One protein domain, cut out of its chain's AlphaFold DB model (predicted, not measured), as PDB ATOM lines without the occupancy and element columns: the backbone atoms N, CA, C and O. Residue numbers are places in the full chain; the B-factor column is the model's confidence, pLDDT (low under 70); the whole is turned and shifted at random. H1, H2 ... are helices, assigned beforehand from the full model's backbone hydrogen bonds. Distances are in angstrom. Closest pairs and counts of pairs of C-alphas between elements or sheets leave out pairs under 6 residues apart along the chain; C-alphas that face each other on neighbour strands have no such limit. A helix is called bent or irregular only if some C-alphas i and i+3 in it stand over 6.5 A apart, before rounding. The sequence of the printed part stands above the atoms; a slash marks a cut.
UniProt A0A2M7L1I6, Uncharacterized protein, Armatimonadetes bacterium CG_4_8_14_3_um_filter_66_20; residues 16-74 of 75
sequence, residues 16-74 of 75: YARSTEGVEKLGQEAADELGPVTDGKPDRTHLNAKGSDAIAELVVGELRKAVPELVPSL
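What this domain is: This is residues 16 to 74 of the 75 residues of an uncharacterized protein of Armatimonadetes bacterium CG_4_8_14_3_um_filter_66_20 (UniProt A0A2M7L1I6). One long helix, H3, is the spine of a loose rod: H4 folds back at its last end, H1 slants past its middle, H2 and a long loop make the other end. The 59 printed residues hold four named helices, H1 to H4 in order, and no named strand: all helix. Radius of gyration of the C-alphas 13.5 A; spans 44 by 20 by 14 A.

Where its parts are: Find C-alpha 16 at (188.250, 194.876, 155.443); H1 runs to 26, then H2, 28 to 32. H3, 49 to 66, runs 25.3 A to (197.119, 207.369, 152.693); H4 is 68 to 73, irregular: C-alphas 69 and 72 are 7.2 A apart.

How they stand to each other: Look at Ser 19 and Ile 55, closest C-alphas, 7.1 A: H1 and H3 only just touch, with 3 pairs within 8 A. H4 touches H3 only at the corner, C-alphas 64 and 71 closest at 5.8 A. Within hydrogen-bond range are every O i to N i+4 pair in H1 and H2, 13 of 14 in H3, 0 of 2 in H4, whose O i to N i+3 count is 2 of 3.

The domain as a whole: The printed part has no cut; the H2 to H3 link is long. No printed residue is under 70.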
ATOM      1  N   TYR A  16     188.775 195.988 154.652       95.69
ATOM      2  CA  TYR A  16     188.250 194.876 155.443       95.69
ATOM      3  C   TYR A  16     188.328 195.182 156.941       95.69
ATOM      4  O   TYR A  16     187.319 195.097 157.639       95.69
ATOM      5  N   ALA A  17     189.493 195.619 157.424       96.31
ATOM      6  CA  ALA A  17     189.662 195.972 158.830       96.31
ATOM      7  C   ALA A  17     188.754 197.148 159.231       96.31
ATOM      8  O   ALA A  17     188.084 197.090 160.261       96.31
ATOM      9  N   ARG A  18     188.688 198.201 158.400       95.94
ATOM     10  CA  ARG A  18     187.882 199.402 158.693       95.94
ATOM     11  C   ARG A  18     186.376 199.129 158.657       95.94
ATOM     12  O   ARG A  18     185.656 199.620 159.522       95.94
ATOM     13  N   SER A  19     185.899 198.358 157.680       95.50
ATOM     14  CA  SER A  19     184.476 198.003 157.571       95.50
ATOM     15  C   SER A  19     184.039 197.046 158.676       95.50
ATOM     16  O   SER A  19     182.964 197.245 159.234       95.50
ATOM     17  N   THR A  20     184.883 196.083 159.061       96.00
ATOM     18  CA  THR A  20     184.611 195.180 160.192       96.00
ATOM     19  C   THR A  20     184.454 195.970 161.490       96.00
ATOM     20  O   THR A  20     183.429 195.847 162.150       96.00
ATOM     21  N   GLU A  21     185.397 196.868 161.802       96.12
ATOM     22  CA  GLU A  21     185.306 197.744 162.981       96.12
ATOM     23  C   GLU A  21     184.027 198.604 162.962       96.12
ATOM     24  O   GLU A  21     183.384 198.802 163.993       96.12
ATOM     25  N   GLY A  22     183.650 199.123 161.788       94.12
ATOM     26  CA  GLY A  22     182.427 199.905 161.610       94.12
ATOM     27  C   GLY A  22     181.160 199.092 161.884       94.12
ATOM     28  O   GLY A  22     180.313 199.526 162.660       94.12
ATOM     29  N   VAL A  23     181.054 197.900 161.292       94.38
ATOM     30  CA  VAL A  23     179.912 196.987 161.469       94.38
ATOM     31  C   VAL A  23     179.801 196.502 162.916       94.38
ATOM     32  O   VAL A  23     178.707 196.501 163.475       94.38
ATOM     33  N   GLU A  24     180.921 196.153 163.554       95.31
ATOM     34  CA  GLU A  24     180.950 195.728 164.960       95.31
ATOM     35  C   GLU A  24     180.445 196.824 165.904       95.31
ATOM     36  O   GLU A  24     179.682 196.544 166.827       95.31
ATOM     37  N   LYS A  25     180.825 198.083 165.654       95.62
ATOM     38  CA  LYS A  25     180.340 199.238 166.427       95.62
ATOM     39  C   LYS A  25     178.861 199.532 166.199       95.62
ATOM     40  O   LYS A  25     178.197 200.014 167.112       95.62
ATOM     41  N   LEU A  26     178.369 199.285 164.988       94.50
ATOM     42  CA  LEU A  26     176.983 199.537 164.603       94.50
ATOM     43  C   LEU A  26     176.024 198.492 165.201       94.50
ATOM     44  O   LEU A  26     174.890 198.816 165.548       94.50
ATOM     45  N   GLY A  27     176.495 197.250 165.348       95.75
ATOM     46  CA  GLY A  27     175.692 196.112 165.784       95.75
ATOM     47  C   GLY A  27     174.903 195.463 164.639       95.75
ATOM     48  O   GLY A  27     174.695 196.049 163.578       95.75
ATOM     49  N   GLN A  28     174.463 194.217 164.855       93.44
ATOM     50  CA  GLN A  28     173.923 193.362 163.788       93.44
ATOM     51  C   GLN A  28     172.656 193.917 163.123       93.44
ATOM     52  O   GLN A  28     172.542 193.851 161.905       93.44
ATOM     53  N   GLU A  29     171.716 194.450 163.904       94.19
ATOM     54  CA  GLU A  29     170.426 194.932 163.387       94.19
ATOM     55  C   GLU A  29     170.614 196.110 162.426       94.19
ATOM     56  O   GLU A  29     170.137 196.084 161.297       94.19
ATOM     57  N   ALA A  30     171.406 197.101 162.831       94.50
ATOM     58  CA  ALA A  30     171.709 198.247 161.987       94.50
ATOM     59  C   ALA A  30     172.641 197.884 160.813       94.50
ATOM     60  O   ALA A  30     172.560 198.506 159.755       94.50
ATOM     61  N   ALA A  31     173.501 196.869 160.963       95.50
ATOM     62  CA  ALA A  31     174.326 196.360 159.866       95.50
ATOM     63  C   ALA A  31     173.496 195.644 158.789       95.50
ATOM     64  O   ALA A  31     173.809 195.753 157.604       95.50
ATOM     65  N   ASP A  32     172.414 194.969 159.180       96.75
ATOM     66  CA  ASP A  32     171.487 194.305 158.257       96.75
ATOM     67  C   ASP A  32     170.747 195.311 157.349       96.75
ATOM     68  O   ASP A  32     170.305 194.947 156.261       96.75
ATOM     69  N   GLU A  33     170.684 196.595 157.724       96.56
ATOM     70  CA  GLU A  33     170.143 197.672 156.880       96.56
ATOM     71  C   GLU A  33     171.113 198.173 155.795       96.56
ATOM     72  O   GLU A  33     170.728 198.994 154.958       96.56
ATOM     73  N   LEU A  34     172.381 197.747 155.808       96.81
ATOM     74  CA  LEU A  34     173.377 198.170 154.811       96.81
ATOM     75  C   LEU A  34     173.259 197.379 153.501       96.81
ATOM     76  O   LEU A  34     173.746 197.828 152.461       96.81
ATOM     77  N   GLY A  35     172.594 196.226 153.536       96.81
ATOM     78  CA  GLY A  35     172.285 195.418 152.362       96.81
ATOM     79  C   GLY A  35     170.815 195.503 151.948       96.81
ATOM     80  O   GLY A  35     169.976 196.053 152.667       96.81
ATOM     81  N   PRO A  36     170.462 195.023 150.747       97.62
ATOM     82  CA  PRO A  36     169.069 194.821 150.380       97.62
ATOM     83  C   PRO A  36     168.457 193.655 151.178       97.62
ATOM     84  O   PRO A  36     169.154 192.845 151.783       97.62
ATOM     85  N   VAL A  37     167.129 193.535 151.140       97.00
ATOM     86  CA  VAL A  37     166.442 192.313 151.579       97.00
ATOM     87  C   VAL A  37     166.259 191.407 150.367       97.00
ATOM     88  O   VAL A  37     165.672 191.816 149.364       97.00
ATOM     89  N   THR A  38     166.727 190.168 150.466       95.56
ATOM     90  CA  THR A  38     166.608 189.143 149.425       95.56
ATOM     91  C   THR A  38     165.981 187.897 150.034       95.56
ATOM     92  O   THR A  38     166.366 187.461 151.116       95.56
ATOM     93  N   ASP A  39     164.944 187.362 149.387       94.75
ATOM     94  CA  ASP A  39     164.186 186.197 149.871       94.75
ATOM     95  C   ASP A  39     163.694 186.331 151.327       94.75
ATOM     96  O   ASP A  39     163.686 185.380 152.112       94.75
ATOM     97  N   GLY A  40     163.294 187.550 151.704       94.56
ATOM     98  CA  GLY A  40     162.787 187.865 153.041       94.56
ATOM     99  C   GLY A  40     163.852 187.900 154.141       94.56
ATOM    100  O   GLY A  40     163.493 187.928 155.316       94.56
ATOM    101  N   LYS A  41     165.144 187.896 153.791       95.38
ATOM    102  CA  LYS A  41     166.262 187.991 154.738       95.38
ATOM    103  C   LYS A  41     167.215 189.128 154.355       95.38
ATOM    104  O   LYS A  41     167.335 189.434 153.170       95.38
ATOM    105  N   PRO A  42     167.908 189.741 155.327       94.81
ATOM    106  CA  PRO A  42     168.986 190.675 155.026       94.81
ATOM    107  C   PRO A  42     170.083 190.004 154.190       94.81
ATOM    108  O   PRO A  42     170.606 188.953 154.575       94.81
ATOM    109  N   ASP A  43     170.433 190.608 153.057       96.56
ATOM    110  CA  ASP A  43     171.620 190.245 152.288       96.56
ATOM    111  C   ASP A  43     172.844 190.905 152.934       96.56
ATOM    112  O   ASP A  43     172.932 192.123 153.047       96.56
ATOM    113  N   ARG A  44     173.799 190.086 153.380       94.75
ATOM    114  CA  ARG A  44     175.027 190.539 154.060       94.75
ATOM    115  C   ARG A  44     176.251 190.570 153.142       94.75
ATOM    116  O   ARG A  44     177.367 190.739 153.622       94.75
ATOM    117  N   THR A  45     176.052 190.356 151.844       95.06
ATOM    118  CA  THR A  45     177.113 190.335 150.829       95.06
ATOM    119  C   THR A  45     177.030 191.557 149.926       95.06
ATOM    120  O   THR A  45     178.042 192.218 149.698       95.06
ATOM    121  N   HIS A  46     175.840 191.872 149.413       97.06
ATOM    122  CA  HIS A  46     175.640 193.036 148.553       97.06
ATOM    123  C   HIS A  46     175.229 194.259 149.370       97.06
ATOM    124  O   HIS A  46     174.466 194.157 150.325       97.06
ATOM    125  N   LEU A  47     175.708 195.434 148.965       97.12
ATOM    126  CA  LEU A  47     175.330 196.700 149.586       97.12
ATOM    127  C   LEU A  47     174.151 197.323 148.842       97.12
ATOM    128  O   LEU A  47     174.083 197.287 147.612       97.12
ATOM    129  N   ASN A  48     173.242 197.940 149.591       97.62
ATOM    130  CA  ASN A  48     172.265 198.870 149.035       97.62
ATOM    131  C   ASN A  48     172.890 200.282 148.910       97.62
ATOM    132  O   ASN A  48     174.097 200.459 149.092       97.62
ATOM    133  N   ALA A  49     172.083 201.303 148.600       97.94
ATOM    134  CA  ALA A  49     172.568 202.684 148.497       97.94
ATOM    135  C   ALA A  49     173.199 203.188 149.812       97.94
ATOM    136  O   ALA A  49     174.333 203.655 149.803       97.94
ATOM    137  N   LYS A  50     172.524 202.983 150.952       96.06
ATOM    138  CA  LYS A  50     173.020 203.347 152.291       96.06
ATOM    139  C   LYS A  50     174.335 202.636 152.623       96.06
ATOM    140  O   LYS A  50     175.263 203.263 153.124       96.06
ATOM    141  N   GLY A  51     174.428 201.337 152.337       96.88
ATOM    142  CA  GLY A  51     175.658 200.571 152.538       96.88
ATOM    143  C   GLY A  51     176.806 201.059 151.658       96.88
ATOM    144  O   GLY A  51     177.938 201.165 152.123       96.88
ATOM    145  N   SER A  52     176.509 201.403 150.405       97.56
ATOM    146  CA  SER A  52     177.498 201.923 149.458       97.56
ATOM    147  C   SER A  52     178.050 203.276 149.910       97.56
ATOM    148  O   SER A  52     179.265 203.461 149.894       97.56
ATOM    149  N   ASP A  53     177.184 204.173 150.383       96.81
ATOM    150  CA  ASP A  53     177.583 205.475 150.926       96.81
ATOM    151  C   ASP A  53     178.449 205.310 152.187       96.81
ATOM    152  O   ASP A  53     179.530 205.892 152.272       96.81
ATOM    153  N   ALA A  54     178.055 204.436 153.121       95.56
ATOM    154  CA  ALA A  54     178.827 204.171 154.338       95.56
ATOM    155  C   ALA A  54     180.239 203.629 154.041       95.56
ATOM    156  O   ALA A  54     181.227 204.040 154.657       95.56
ATOM    157  N   ILE A  55     180.364 202.717 153.072       96.81
ATOM    158  CA  ILE A  55     181.666 202.202 152.639       96.81
ATOM    159  C   ILE A  55     182.472 203.277 151.900       96.81
ATOM    160  O   ILE A  55     183.682 203.382 152.116       96.81
ATOM    161  N   ALA A  56     181.831 204.100 151.065       96.31
ATOM    162  CA  ALA A  56     182.494 205.199 150.371       96.31
ATOM    163  C   ALA A  56     183.087 206.218 151.356       96.31
ATOM    164  O   ALA A  56     184.241 206.614 151.191       96.31
ATOM    165  N   GLU A  57     182.358 206.583 152.413       95.25
ATOM    166  CA  GLU A  57     182.854 207.472 153.471       95.25
ATOM    167  C   GLU A  57     184.105 206.910 154.162       95.25
ATOM    168  O   GLU A  57     185.089 207.634 154.350       95.25
ATOM    169  N   LEU A  58     184.115 205.609 154.479       95.38
ATOM    170  CA  LEU A  58     185.291 204.942 155.044       95.38
ATOM    171  C   LEU A  58     186.488 205.008 154.089       95.38
ATOM    172  O   LEU A  58     187.590 205.367 154.505       95.38
ATOM    173  N   VAL A  59     186.278 204.693 152.809       96.44
ATOM    174  CA  VAL A  59     187.342 204.723 151.795       96.44
ATOM    175  C   VAL A  59     187.889 206.137 151.619       96.44
ATOM    176  O   VAL A  59     189.103 206.322 151.658       96.44
ATOM    177  N   VAL A  60     187.025 207.145 151.476       96.69
ATOM    178  CA  VAL A  60     187.437 208.550 151.340       96.69
ATOM    179  C   VAL A  60     188.227 209.002 152.570       96.69
ATOM    180  O   VAL A  60     189.281 209.621 152.422       96.69
ATOM    181  N   GLY A  61     187.772 208.659 153.777       95.06
ATOM    182  CA  GLY A  61     188.468 208.992 155.021       95.06
ATOM    183  C   GLY A  61     189.879 208.402 155.109       95.06
ATOM    184  O   GLY A  61     190.799 209.074 155.580       95.06
ATOM    185  N   GLU A  62     190.076 207.174 154.626       96.00
ATOM    186  CA  GLU A  62     191.397 206.540 154.583       96.00
ATOM    187  C   GLU A  62     192.268 207.067 153.435       96.00
ATOM    188  O   GLU A  62     193.455 207.318 153.642       96.00
ATOM    189  N   LEU A  63     191.694 207.332 152.256       96.25
ATOM    190  CA  LEU A  63     192.419 207.920 151.123       96.25
ATOM    191  C   LEU A  63     192.990 209.300 151.459       96.25
ATOM    192  O   LEU A  63     194.135 209.572 151.108       96.25
ATOM    193  N   ARG A  64     192.256 210.137 152.207       95.75
ATOM    194  CA  ARG A  64     192.759 211.441 152.684       95.75
ATOM    195  C   ARG A  64     194.058 211.317 153.494       95.75
ATOM    196  O   ARG A  64     194.857 212.248 153.486       95.75
ATOM    197  N   LYS A  65     194.269 210.194 154.193       94.31
ATOM    198  CA  LYS A  65     195.470 209.926 155.005       94.31
ATOM    199  C   LYS A  65     196.565 209.235 154.197       94.31
ATOM    200  O   LYS A  65     197.730 209.590 154.322       94.31
ATOM    201  N   ALA A  66     196.185 208.228 153.412       94.25
ATOM    202  CA  ALA A  66     197.119 207.369 152.693       94.25
ATOM    203  C   ALA A  66     197.685 208.027 151.428       94.25
ATOM    204  O   ALA A  66     198.801 207.702 151.033       94.25
ATOM    205  N   VAL A  67     196.914 208.922 150.797       95.69
ATOM    206  CA  VAL A  67     197.245 209.572 149.520       95.69
ATOM    207  C   VAL A  67     196.774 211.043 149.537       95.69
ATOM    208  O   VAL A  67     195.789 211.391 148.875       95.69
ATOM    209  N   PRO A  68     197.405 211.931 150.334       95.00
ATOM    210  CA  PRO A  68     196.945 213.313 150.522       95.00
ATOM    211  C   PRO A  68     196.829 214.129 149.227       95.00
ATOM    212  O   PRO A  68     196.012 215.044 149.139       95.00
ATOM    213  N   GLU A  69     197.599 213.789 148.196       96.06
ATOM    214  CA  GLU A  69     197.526 214.409 146.874       96.06
ATOM    215  C   GLU A  69     196.173 214.206 146.172       96.06
ATOM    216  O   GLU A  69     195.819 215.003 145.305       96.06
ATOM    217  N   LEU A  70     195.384 213.196 146.563       95.62
ATOM    218  CA  LEU A  70     194.039 212.977 146.024       95.62
ATOM    219  C   LEU A  70     192.980 213.882 146.656       95.62
ATOM    220  O   LEU A  70     191.896 213.999 146.093       95.62
ATOM    221  N   VAL A  71     193.266 214.555 147.780       95.75
ATOM    222  CA  VAL A  71     192.302 215.405 148.507       95.75
ATOM    223  C   VAL A  71     191.512 216.369 147.604       95.75
ATOM    224  O   VAL A  71     190.298 216.440 147.793       95.75
ATOM    225  N   PRO A  72     192.105 217.055 146.604       96.81
ATOM    226  CA  PRO A  72     191.358 217.943 145.705       96.81
ATOM    227  C   PRO A  72     190.321 217.237 144.816       96.81
ATOM    228  O   PRO A  72     189.449 217.893 144.256       96.81
ATOM    229  N   SER A  73     190.430 215.918 144.640       95.88
ATOM    230  CA  SER A  73     189.523 215.086 143.836       95.88
ATOM    231  C   SER A  73     188.537 214.269 144.676       95.88
ATOM    232  O   SER A  73     187.628 213.653 144.119       95.88
ATOM    233  N   LEU A  74     188.705 214.244 146.001       91.25
ATOM    234  CA  LEU A  74     187.800 213.548 146.910       91.25
ATOM    235  C   LEU A  74     186.599 214.450 147.208       91.25
ATOM    236  O   LEU A  74     186.763 215.528 147.785       91.25
TER     237      LEU A  74